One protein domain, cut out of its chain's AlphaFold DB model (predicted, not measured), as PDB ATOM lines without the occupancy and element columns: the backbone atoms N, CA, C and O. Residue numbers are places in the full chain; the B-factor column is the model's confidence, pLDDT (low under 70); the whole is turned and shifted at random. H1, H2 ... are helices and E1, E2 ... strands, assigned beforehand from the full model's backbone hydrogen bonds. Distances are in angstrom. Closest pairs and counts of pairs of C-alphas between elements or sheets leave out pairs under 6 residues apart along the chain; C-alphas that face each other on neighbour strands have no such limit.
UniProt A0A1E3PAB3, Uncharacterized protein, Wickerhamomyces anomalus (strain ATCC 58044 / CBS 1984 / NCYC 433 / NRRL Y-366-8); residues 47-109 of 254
ATOM      1  N   CYS A  47      19.400 -15.861   6.934       86.75
ATOM      2  CA  CYS A  47      20.001 -15.605   8.239       86.75
ATOM      3  C   CYS A  47      21.534 -15.650   8.179       86.75
ATOM      4  O   CYS A  47      22.199 -14.686   8.566       86.75
ATOM      5  N   TRP A  48      22.103 -16.715   7.602       88.38
ATOM      6  CA  TRP A  48      23.547 -16.834   7.399       88.38
ATOM      7  C   TRP A  48      24.097 -15.672   6.573       88.38
ATOM      8  O   TRP A  48      25.116 -15.098   6.938       88.38
ATOM      9  N   LYS A  49      23.407 -15.257   5.505       85.56
ATOM     10  CA  LYS A  49      23.832 -14.115   4.685       85.56
ATOM     11  C   LYS A  49      23.922 -12.822   5.500       85.56
ATOM     12  O   LYS A  49      24.864 -12.056   5.309       85.56
ATOM     13  N   ILE A  50      22.979 -12.573   6.411       83.88
ATOM     14  CA  ILE A  50      23.032 -11.411   7.314       83.88
ATOM     15  C   ILE A  50      24.231 -11.526   8.261       83.88
ATOM     16  O   ILE A  50      25.022 -10.588   8.347       83.88
ATOM     17  N   ILE A  51      24.402 -12.678   8.916       86.06
ATOM     18  CA  ILE A  51      25.510 -12.937   9.852       86.06
ATOM     19  C   ILE A  51      26.869 -12.791   9.153       86.06
ATOM     20  O   ILE A  51      27.764 -12.105   9.642       86.06
ATOM     21  N   HIS A  52      27.008 -13.373   7.965       84.56
ATOM     22  CA  HIS A  52      28.223 -13.341   7.162       84.56
ATOM     23  C   HIS A  52      28.560 -11.924   6.676       84.56
ATOM     24  O   HIS A  52      29.717 -11.495   6.703       84.56
ATOM     25  N   ASN A  53      27.551 -11.153   6.266       81.19
ATOM     26  CA  ASN A  53      27.745  -9.751   5.902       81.19
ATOM     27  C   ASN A  53      28.137  -8.898   7.116       81.19
ATOM     28  O   ASN A  53      28.988  -8.021   6.980       81.19
ATOM     29  N   ALA A  54      27.577  -9.171   8.297       78.81
ATOM     30  CA  ALA A  54      27.973  -8.498   9.533       78.81
ATOM     31  C   ALA A  54      29.443  -8.791   9.886       78.81
ATOM     32  O   ALA A  54      30.187  -7.866  10.210       78.81
ATOM     33  N   ASN A  55      29.888 -10.045   9.733       76.19
ATOM     34  CA  ASN A  55      31.277 -10.455   9.971       76.19
ATOM     35  C   ASN A  55      32.263  -9.796   8.983       76.19
ATOM     36  O   ASN A  55      33.312  -9.287   9.373       76.19
ATOM     37  N   THR A  56      31.917  -9.768   7.692       74.94
ATOM     38  CA  THR A  56      32.845  -9.359   6.623       74.94
ATOM     39  C   THR A  56      32.845  -7.862   6.320       74.94
ATOM     40  O   THR A  56      33.891  -7.317   5.965       74.94
ATOM     41  N   GLN A  57      31.695  -7.193   6.430       68.19
ATOM     42  CA  GLN A  57      31.522  -5.796   6.017       68.19
ATOM     43  C   GLN A  57      31.469  -4.814   7.196       68.19
ATOM     44  O   GLN A  57      31.302  -3.621   6.958       68.19
ATOM     45  N   ASN A  58      31.608  -5.278   8.450       63.03
ATOM     46  CA  ASN A  58      31.400  -4.461   9.660       63.03
ATOM     47  C   ASN A  58      30.076  -3.668   9.617       63.03
ATOM     48  O   ASN A  58      29.995  -2.556  10.132       63.03
ATOM     49  N   ASN A  59      29.046  -4.204   8.957       57.94
ATOM     50  CA  ASN A  59      27.764  -3.519   8.841       57.94
ATOM     51  C   ASN A  59      26.905  -3.865  10.062       57.94
ATOM     52  O   ASN A  59      26.640  -5.036  10.346       57.94
ATOM     53  N   TYR A  60      26.558  -2.834  10.828       62.31
ATOM     54  CA  TYR A  60      26.030  -2.941  12.188       62.31
ATOM     55  C   TYR A  60      24.528  -3.214  12.167       62.31
ATOM     56  O   TYR A  60      23.709  -2.302  12.193       62.31
ATOM     57  N   ASN A  61      24.170  -4.491  12.144       63.94
ATOM     58  CA  ASN A  61      22.779  -4.926  12.249       63.94
ATOM     59  C   ASN A  61      22.596  -6.043  13.290       63.94
ATOM     60  O   ASN A  61      21.494  -6.541  13.459       63.94
ATOM     61  N   ILE A  62      23.657  -6.433  14.002       67.75
ATOM     62  CA  ILE A  62      23.628  -7.445  15.065       67.75
ATOM     63  C   ILE A  62      24.193  -6.799  16.340       67.75
ATOM     64  O   ILE A  62      25.187  -6.069  16.244       67.75
ATOM     65  N   PRO A  63      23.589  -7.019  17.526       66.12
ATOM     66  CA  PRO A  63      24.108  -6.483  18.780       66.12
ATOM     67  C   PRO A  63      25.570  -6.883  19.001       66.12
ATOM     68  O   PRO A  63      25.937  -8.039  18.817       66.12
ATOM     69  N   GLN A  64      26.404  -5.950  19.469       62.59
ATOM     70  CA  GLN A  64      27.826  -6.215  19.747       62.59
ATOM     71  C   GLN A  64      28.043  -7.288  20.833       62.59
ATOM     72  O   GLN A  64      29.118  -7.873  20.919       62.59
ATOM     73  N   SER A  65      27.030  -7.549  21.661       62.72
ATOM     74  CA  SER A  65      27.026  -8.613  22.671       62.72
ATOM     75  C   SER A  65      26.892 -10.019  22.087       62.72
ATOM     76  O   SER A  65      27.110 -10.994  22.801       62.72
ATOM     77  N   THR A  66      26.493 -10.134  20.822       73.00
ATOM     78  CA  THR A  66      26.275 -11.412  20.157       73.00
ATOM     79  C   THR A  66      27.562 -11.866  19.478       73.00
ATOM     80  O   THR A  66      28.157 -11.139  18.684       73.00
ATOM     81  N   ASP A  67      27.982 -13.094  19.770       82.62
ATOM     82  CA  ASP A  67      29.148 -13.703  19.136       82.62
ATOM     83  C   ASP A  67      28.798 -14.145  17.704       82.62
ATOM     84  O   ASP A  67      28.131 -15.159  17.474       82.62
ATOM     85  N   ILE A  68      29.227 -13.335  16.735       83.38
ATOM     86  CA  ILE A  68      28.923 -13.507  15.309       83.38
ATOM     87  C   ILE A  68      29.535 -14.805  14.766       83.38
ATOM     88  O   ILE A  68      28.883 -15.505  13.990       83.38
ATOM     89  N   ASP A  69      30.750 -15.164  15.197       85.44
ATOM     90  CA  ASP A  69      31.430 -16.386  14.746       85.44
ATOM     91  C   ASP A  69      30.656 -17.633  15.205       85.44
ATOM     92  O   ASP A  69      30.521 -18.617  14.467       85.44
ATOM     93  N   ARG A  70      30.083 -17.586  16.414       87.12
ATOM     94  CA  ARG A  70      29.231 -18.666  16.933       87.12
ATOM     95  C   ARG A  70      27.903 -18.764  16.199       87.12
ATOM     96  O   ARG A  70      27.479 -19.877  15.889       87.12
ATOM     97  N   LEU A  71      27.262 -17.636  15.895       88.44
ATOM     98  CA  LEU A  71      26.038 -17.629  15.093       88.44
ATOM     99  C   LEU A  71      26.269 -18.213  13.698       88.44
ATOM    100  O   LEU A  71      25.453 -18.998  13.212       88.44
ATOM    101  N   GLU A  72      27.398 -17.885  13.067       89.31
ATOM    102  CA  GLU A  72      27.765 -18.466  11.781       89.31
ATOM    103  C   GLU A  72      27.953 -19.984  11.911       89.31
ATOM    104  O   GLU A  72      27.348 -20.745  11.154       89.31
ATOM    105  N   ASN A  73      28.710 -20.448  12.912       90.31
ATOM    106  CA  ASN A  73      28.920 -21.879  13.148       90.31
ATOM    107  C   ASN A  73      27.609 -22.654  13.352       90.31
ATOM    108  O   ASN A  73      27.439 -23.747  12.810       90.31
ATOM    109  N   ILE A  74      26.679 -22.086  14.112       90.19
ATOM    110  CA  ILE A  74      25.379 -22.708  14.359       90.19
ATOM    111  C   ILE A  74      24.525 -22.726  13.104       90.19
ATOM    112  O   ILE A  74      23.893 -23.745  12.830       90.19
ATOM    113  N   SER A  75      24.562 -21.655  12.310       91.38
ATOM    114  CA  SER A  75      23.853 -21.604  11.033       91.38
ATOM    115  C   SER A  75      24.302 -22.739  10.111       91.38
ATOM    116  O   SER A  75      23.474 -23.460   9.558       91.38
ATOM    117  N   TRP A  76      25.615 -22.973  10.030       91.00
ATOM    118  CA  TRP A  76      26.189 -24.089   9.279       91.00
ATOM    119  C   TRP A  76      25.772 -25.458   9.814       91.00
ATOM    120  O   TRP A  76      25.409 -26.332   9.028       91.00
ATOM    121  N   ARG A  77      25.801 -25.656  11.138       91.38
ATOM    122  CA  ARG A  77      25.382 -26.922  11.758       91.38
ATOM    123  C   ARG A  77      23.909 -27.217  11.504       91.38
ATOM    124  O   ARG A  77      23.582 -28.348  11.161       91.38
ATOM    125  N   LYS A  78      23.036 -26.212  11.617       91.31
ATOM    126  CA  LYS A  78      21.607 -26.369  11.326       91.31
ATOM    127  C   LYS A  78      21.348 -26.676   9.866       91.31
ATOM    128  O   LYS A  78      20.653 -27.645   9.579       91.31
ATOM    129  N   TRP A  79      21.954 -25.920   8.956       92.12
ATOM    130  CA  TRP A  79      21.817 -26.188   7.528       92.12
ATOM    131  C   TRP A  79      22.305 -27.597   7.165       92.12
ATOM    132  O   TRP A  79      21.591 -28.322   6.484       92.12
ATOM    133  N   ALA A  80      23.468 -28.026   7.668       92.44
ATOM    134  CA  ALA A  80      23.989 -29.368   7.411       92.44
ATOM    135  C   ALA A  80      23.075 -30.461   7.984       92.44
ATOM    136  O   ALA A  80      22.778 -31.431   7.290       92.44
ATOM    137  N   LYS A  81      22.584 -30.280   9.218       90.31
ATOM    138  CA  LYS A  81      21.626 -31.203   9.837       90.31
ATOM    139  C   LYS A  81      20.372 -31.356   8.974       90.31
ATOM    140  O   LYS A  81      19.972 -32.478   8.706       90.31
ATOM    141  N   MET A  82      19.792 -30.247   8.513       90.38
ATOM    142  CA  MET A  82      18.604 -30.262   7.654       90.38
ATOM    143  C   MET A  82      18.886 -30.861   6.273       90.38
ATOM    144  O   MET A  82      18.065 -31.594   5.737       90.38
ATOM    145  N   LYS A  83      20.039 -30.539   5.680       90.25
ATOM    146  CA  LYS A  83      20.383 -30.932   4.310       90.25
ATOM    147  C   LYS A  83      20.659 -32.427   4.174       90.25
ATOM    148  O   LYS A  83      20.329 -33.002   3.139       90.25
ATOM    149  N   PHE A  84      21.300 -33.014   5.178       92.38
ATOM    150  CA  PHE A  84      21.710 -34.418   5.182       92.38
ATOM    151  C   PHE A  84      20.873 -35.285   6.129       92.38
ATOM    152  O   PHE A  84      21.234 -36.434   6.346       92.38
ATOM    153  N   ASP A  85      19.800 -34.726   6.699       90.88
ATOM    154  CA  ASP A  85      18.915 -35.389   7.667       90.88
ATOM    155  C   ASP A  85      19.690 -36.108   8.787       90.88
ATOM    156  O   ASP A  85      19.508 -37.292   9.068       90.88
ATOM    157  N   LEU A  86      20.652 -35.394   9.383       91.62
ATOM    158  CA  LEU A  86      21.560 -35.975  10.373       91.62
ATOM    159  C   LEU A  86      20.858 -36.174  11.718       91.62
ATOM    160  O   LEU A  86      20.190 -35.269  12.231       91.62
ATOM    161  N   GLU A  87      21.118 -37.322  12.337       89.94
ATOM    162  CA  GLU A  87      20.690 -37.606  13.704       89.94
ATOM    163  C   GLU A  87      21.413 -36.710  14.722       89.94
ATOM    164  O   GLU A  87      22.587 -36.352  14.567       89.94
ATOM    165  N   GLU A  88      20.709 -36.354  15.798       86.94
ATOM    166  CA  GLU A  88      21.317 -35.645  16.920       86.94
ATOM    167  C   GLU A  88      21.953 -36.629  17.894       86.94
ATOM    168  O   GLU A  88      21.308 -37.535  18.418       86.94
ATOM    169  N   VAL A  89      23.231 -36.402  18.174       87.19
ATOM    170  CA  VAL A  89      23.949 -37.117  19.222       87.19
ATOM    171  C   VAL A  89      23.722 -36.392  20.554       87.19
ATOM    172  O   VAL A  89      23.873 -35.165  20.600       87.19
ATOM    173  N   PRO A  90      23.389 -37.107  21.645       85.19
ATOM    174  CA  PRO A  90      23.214 -36.491  22.953       85.19
ATOM    175  C   PRO A  90      24.522 -35.833  23.434       85.19
ATOM    176  O   PRO A  90      25.609 -36.381  23.214       85.19
ATOM    177  N   PRO A  91      24.452 -34.661  24.091       84.75
ATOM    178  CA  PRO A  91      25.636 -33.891  24.479       84.75
ATOM    179  C   PRO A  91      26.559 -34.657  25.446       84.75
ATOM    180  O   PRO A  91      27.778 -34.475  25.415       84.75
ATOM    181  N   GLU A  92      26.013 -35.588  26.229       88.00
ATOM    182  CA  GLU A  92      26.761 -36.457  27.140       88.00
ATOM    183  C   GLU A  92      27.744 -37.368  26.393       88.00
ATOM    184  O   GLU A  92      28.845 -37.621  26.884       88.00
ATOM    185  N   MET A  93      27.396 -37.822  25.182       87.69
ATOM    186  CA  MET A  93      28.251 -38.714  24.388       87.69
ATOM    187  C   MET A  93      29.548 -38.025  23.936       87.69
ATOM    188  O   MET A  93      30.560 -38.690  23.725       87.69
ATOM    189  N   VAL A  94      29.546 -36.694  23.830       85.50
ATOM    190  CA  VAL A  94      30.724 -35.886  23.472       85.50
ATOM    191  C   VAL A  94      31.317 -35.130  24.667       85.50
ATOM    192  O   VAL A  94      32.124 -34.223  24.477       85.50
ATOM    193  N   ASN A  95      30.953 -35.515  25.899       85.81
ATOM    194  CA  ASN A  95      31.384 -34.870  27.145       85.81
ATOM    195  C   ASN A  95      31.106 -33.352  27.169       85.81
ATOM    196  O   ASN A  95      31.927 -32.555  27.630       85.81
ATOM    197  N   TRP A  96      29.956 -32.938  26.630       85.00
ATOM    198  CA  TRP A  96      29.533 -31.541  26.619       85.00
ATOM    199  C   TRP A  96      28.445 -31.298  27.669       85.00
ATOM    200  O   TRP A  96      27.339 -31.819  27.575       85.00
ATOM    201  N   TYR A  97      28.749 -30.469  28.671       80.06
ATOM    202  CA  TYR A  97      27.790 -30.044  29.695       80.06
ATOM    203  C   TYR A  97      27.062 -28.771  29.256       80.06
ATOM    204  O   TYR A  97      27.543 -27.660  29.486       80.06
ATOM    205  N   LYS A  98      25.900 -28.939  28.618       75.44
ATOM    206  CA  LYS A  98      25.092 -27.838  28.068       75.44
ATOM    207  C   LYS A  98      24.702 -26.789  29.117       75.44
ATOM    208  O   LYS A  98      24.734 -25.603  28.815       75.44
ATOM    209  N   ASP A  99      24.406 -27.205  30.348       77.25
ATOM    210  CA  ASP A  99      23.991 -26.300  31.435       77.25
ATOM    211  C   ASP A  99      25.091 -25.308  31.853       77.25
ATOM    212  O   ASP A  99      24.806 -24.245  32.405       77.25
ATOM    213  N   CYS A 100      26.353 -25.637  31.567       79.31
ATOM    214  CA  CYS A 100      27.504 -24.775  31.824       79.31
ATOM    215  C   CYS A 100      27.839 -23.858  30.634       79.31
ATOM    216  O   CYS A 100      28.651 -22.944  30.783       79.31
ATOM    217  N   ASP A 101      27.246 -24.093  29.459       76.94
ATOM    218  CA  ASP A 101      27.484 -23.313  28.245       76.94
ATOM    219  C   ASP A 101      26.374 -22.262  28.097       76.94
ATOM    220  O   ASP A 101      25.345 -22.473  27.454       76.94
ATOM    221  N   ILE A 102      26.562 -21.103  28.738       61.41
ATOM    222  CA  ILE A 102      25.674 -19.949  28.555       61.41
ATOM    223  C   ILE A 102      26.051 -19.280  27.236       61.41
ATOM    224  O   ILE A 102      27.018 -18.520  27.139       61.41
ATOM    225  N   THR A 103      25.279 -19.577  26.199       67.69
ATOM    226  CA  THR A 103      25.533 -19.091  24.846       67.69
ATOM    227  C   THR A 103      24.411 -18.168  24.428       67.69
ATOM    228  O   THR A 103      23.302 -18.615  24.148       67.69
ATOM    229  N   TRP A 104      24.681 -16.868  24.385       71.06
ATOM    230  CA  TRP A 104      23.738 -15.907  23.822       71.06
ATOM    231  C   TRP A 104      23.766 -16.029  22.299       71.06
ATOM    232  O   TRP A 104      24.528 -15.353  21.613       71.06
ATOM    233  N   LEU A 105      22.957 -16.949  21.781       80.81
ATOM    234  CA  LEU A 105      22.832 -17.265  20.354       80.81
ATOM    235  C   LEU A 105      21.605 -16.592  19.743       80.81
ATOM    236  O   LEU A 105      20.959 -17.131  18.844       80.81
ATOM    237  N   TYR A 106      21.281 -15.413  20.264       84.75
ATOM    238  CA  TYR A 106      20.193 -14.603  19.762       84.75
ATOM    239  C   TYR A 106      20.663 -13.860  18.514       84.75
ATOM    240  O   TYR A 106      21.532 -12.987  18.589       84.75
ATOM    241  N   GLY A 107      20.112 -14.249  17.368       82.50
ATOM    242  CA  GLY A 107      20.454 -13.706  16.057       82.50
ATOM    243  C   GLY A 107      19.242 -13.133  15.319       82.50
ATOM    244  O   GLY A 107      18.101 -13.362  15.723       82.50
ATOM    245  N   PRO A 108      19.474 -12.389  14.226       82.06
ATOM    246  CA  PRO A 108      18.404 -11.817  13.416       82.06
ATOM    247  C   PRO A 108      17.619 -12.919  12.697       82.06
ATOM    248  O   PRO A 108      18.234 -13.810  12.115       82.06
ATOM    249  N   LEU A 109      16.287 -12.849  12.666       81.44
ATOM    250  CA  LEU A 109      15.496 -13.671  11.749       81.44
ATOM    251  C   LEU A 109      15.275 -12.921  10.434       81.44
ATOM    252  O   LEU A 109      14.658 -11.858  10.398       81.44
TER     253      LEU A 109
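What this domain is: This is residues 47 to 109 of the 254 residues of an uncharacterized protein of Wickerhamomyces anomalus (strain ATCC 58044 / CBS 1984 / NCYC 433 / NRRL Y-366-8) (UniProt A0A1E3PAB3). Two helices, H1 and the longer H2, make a helical hairpin, and from the far end of H2 a wide open loop that holds the small helix H3 swings out and comes back to the hairpin with the short strand E1. H2 and this loop together frame a hollow, and residues 80 to 85 and 87 to 102 stand free of the rest. The printed part has 63 residues, with three named helices and one named strand in the order H1, H2, H3, E1; the class is mostly helix, and E1 pairs with no named strand. The whole is loose, with a radius of gyration of the C-alphas of 13.6 A, and its C-alphas span 38 by 29 by 17 A.

Where its parts are: Find C-alpha 47 at (20.001, -15.605, 8.239); from there H1, residues 47 to 57, runs 15.3 A to C-alpha 57. Go on to C-alpha 68 at (28.923, -13.507, 15.309), where H2 begins; it holds residues 68 to 83 and is 22.3 A long from first to last C-alpha. Next comes H3, residues 91 to 94, 5.6 A from first to last C-alpha. E1, residues 106 to 108, measures 7.2 A and ends at C-alpha 108, at (18.404, -11.817, 13.416).

How they stand to each other: Look first at the hairpin of H1 and H2. They touch, and their closest C-alphas are those of Trp 48 and Ser 75, 6.0 A apart. They run opposite ways at a shallow tilt of 34 degrees, only just short of steep. Then turn to E1: its closest C-alpha pair with H1 is Pro 108 and Cys 47, at 6.6 A, and with H2 it is Gly 107 and Leu 71, at 6.9 A. H3 is apart from H1, from H2 and from E1. In H1 and H2 every O i to N i+4 pair is within hydrogen-bond range; H3, with 4 residues, is too short for such a pair, and its 1 pair of O i and N i+3 is within range.

The domain as a whole: The two C-alphas farthest apart are those of Asn 59 and Met 93, 38.5 A, while the first and last printed C-alphas, of Cys 47 and Leu 109, are 6.0 A apart. Without the stretches that stand free, the body has 41 residues and spans 33 by 20 by 16 A. The printed part has no cut. The link from H3 to E1 is long, with 11 residues; those from H1 to H2 and from H2 to H3 are short. The mean pLDDT of the printed part is 81.5; look for values under 70 at residues 57 to 65, of which 57 belongs to H1, and at residues 102 to 103.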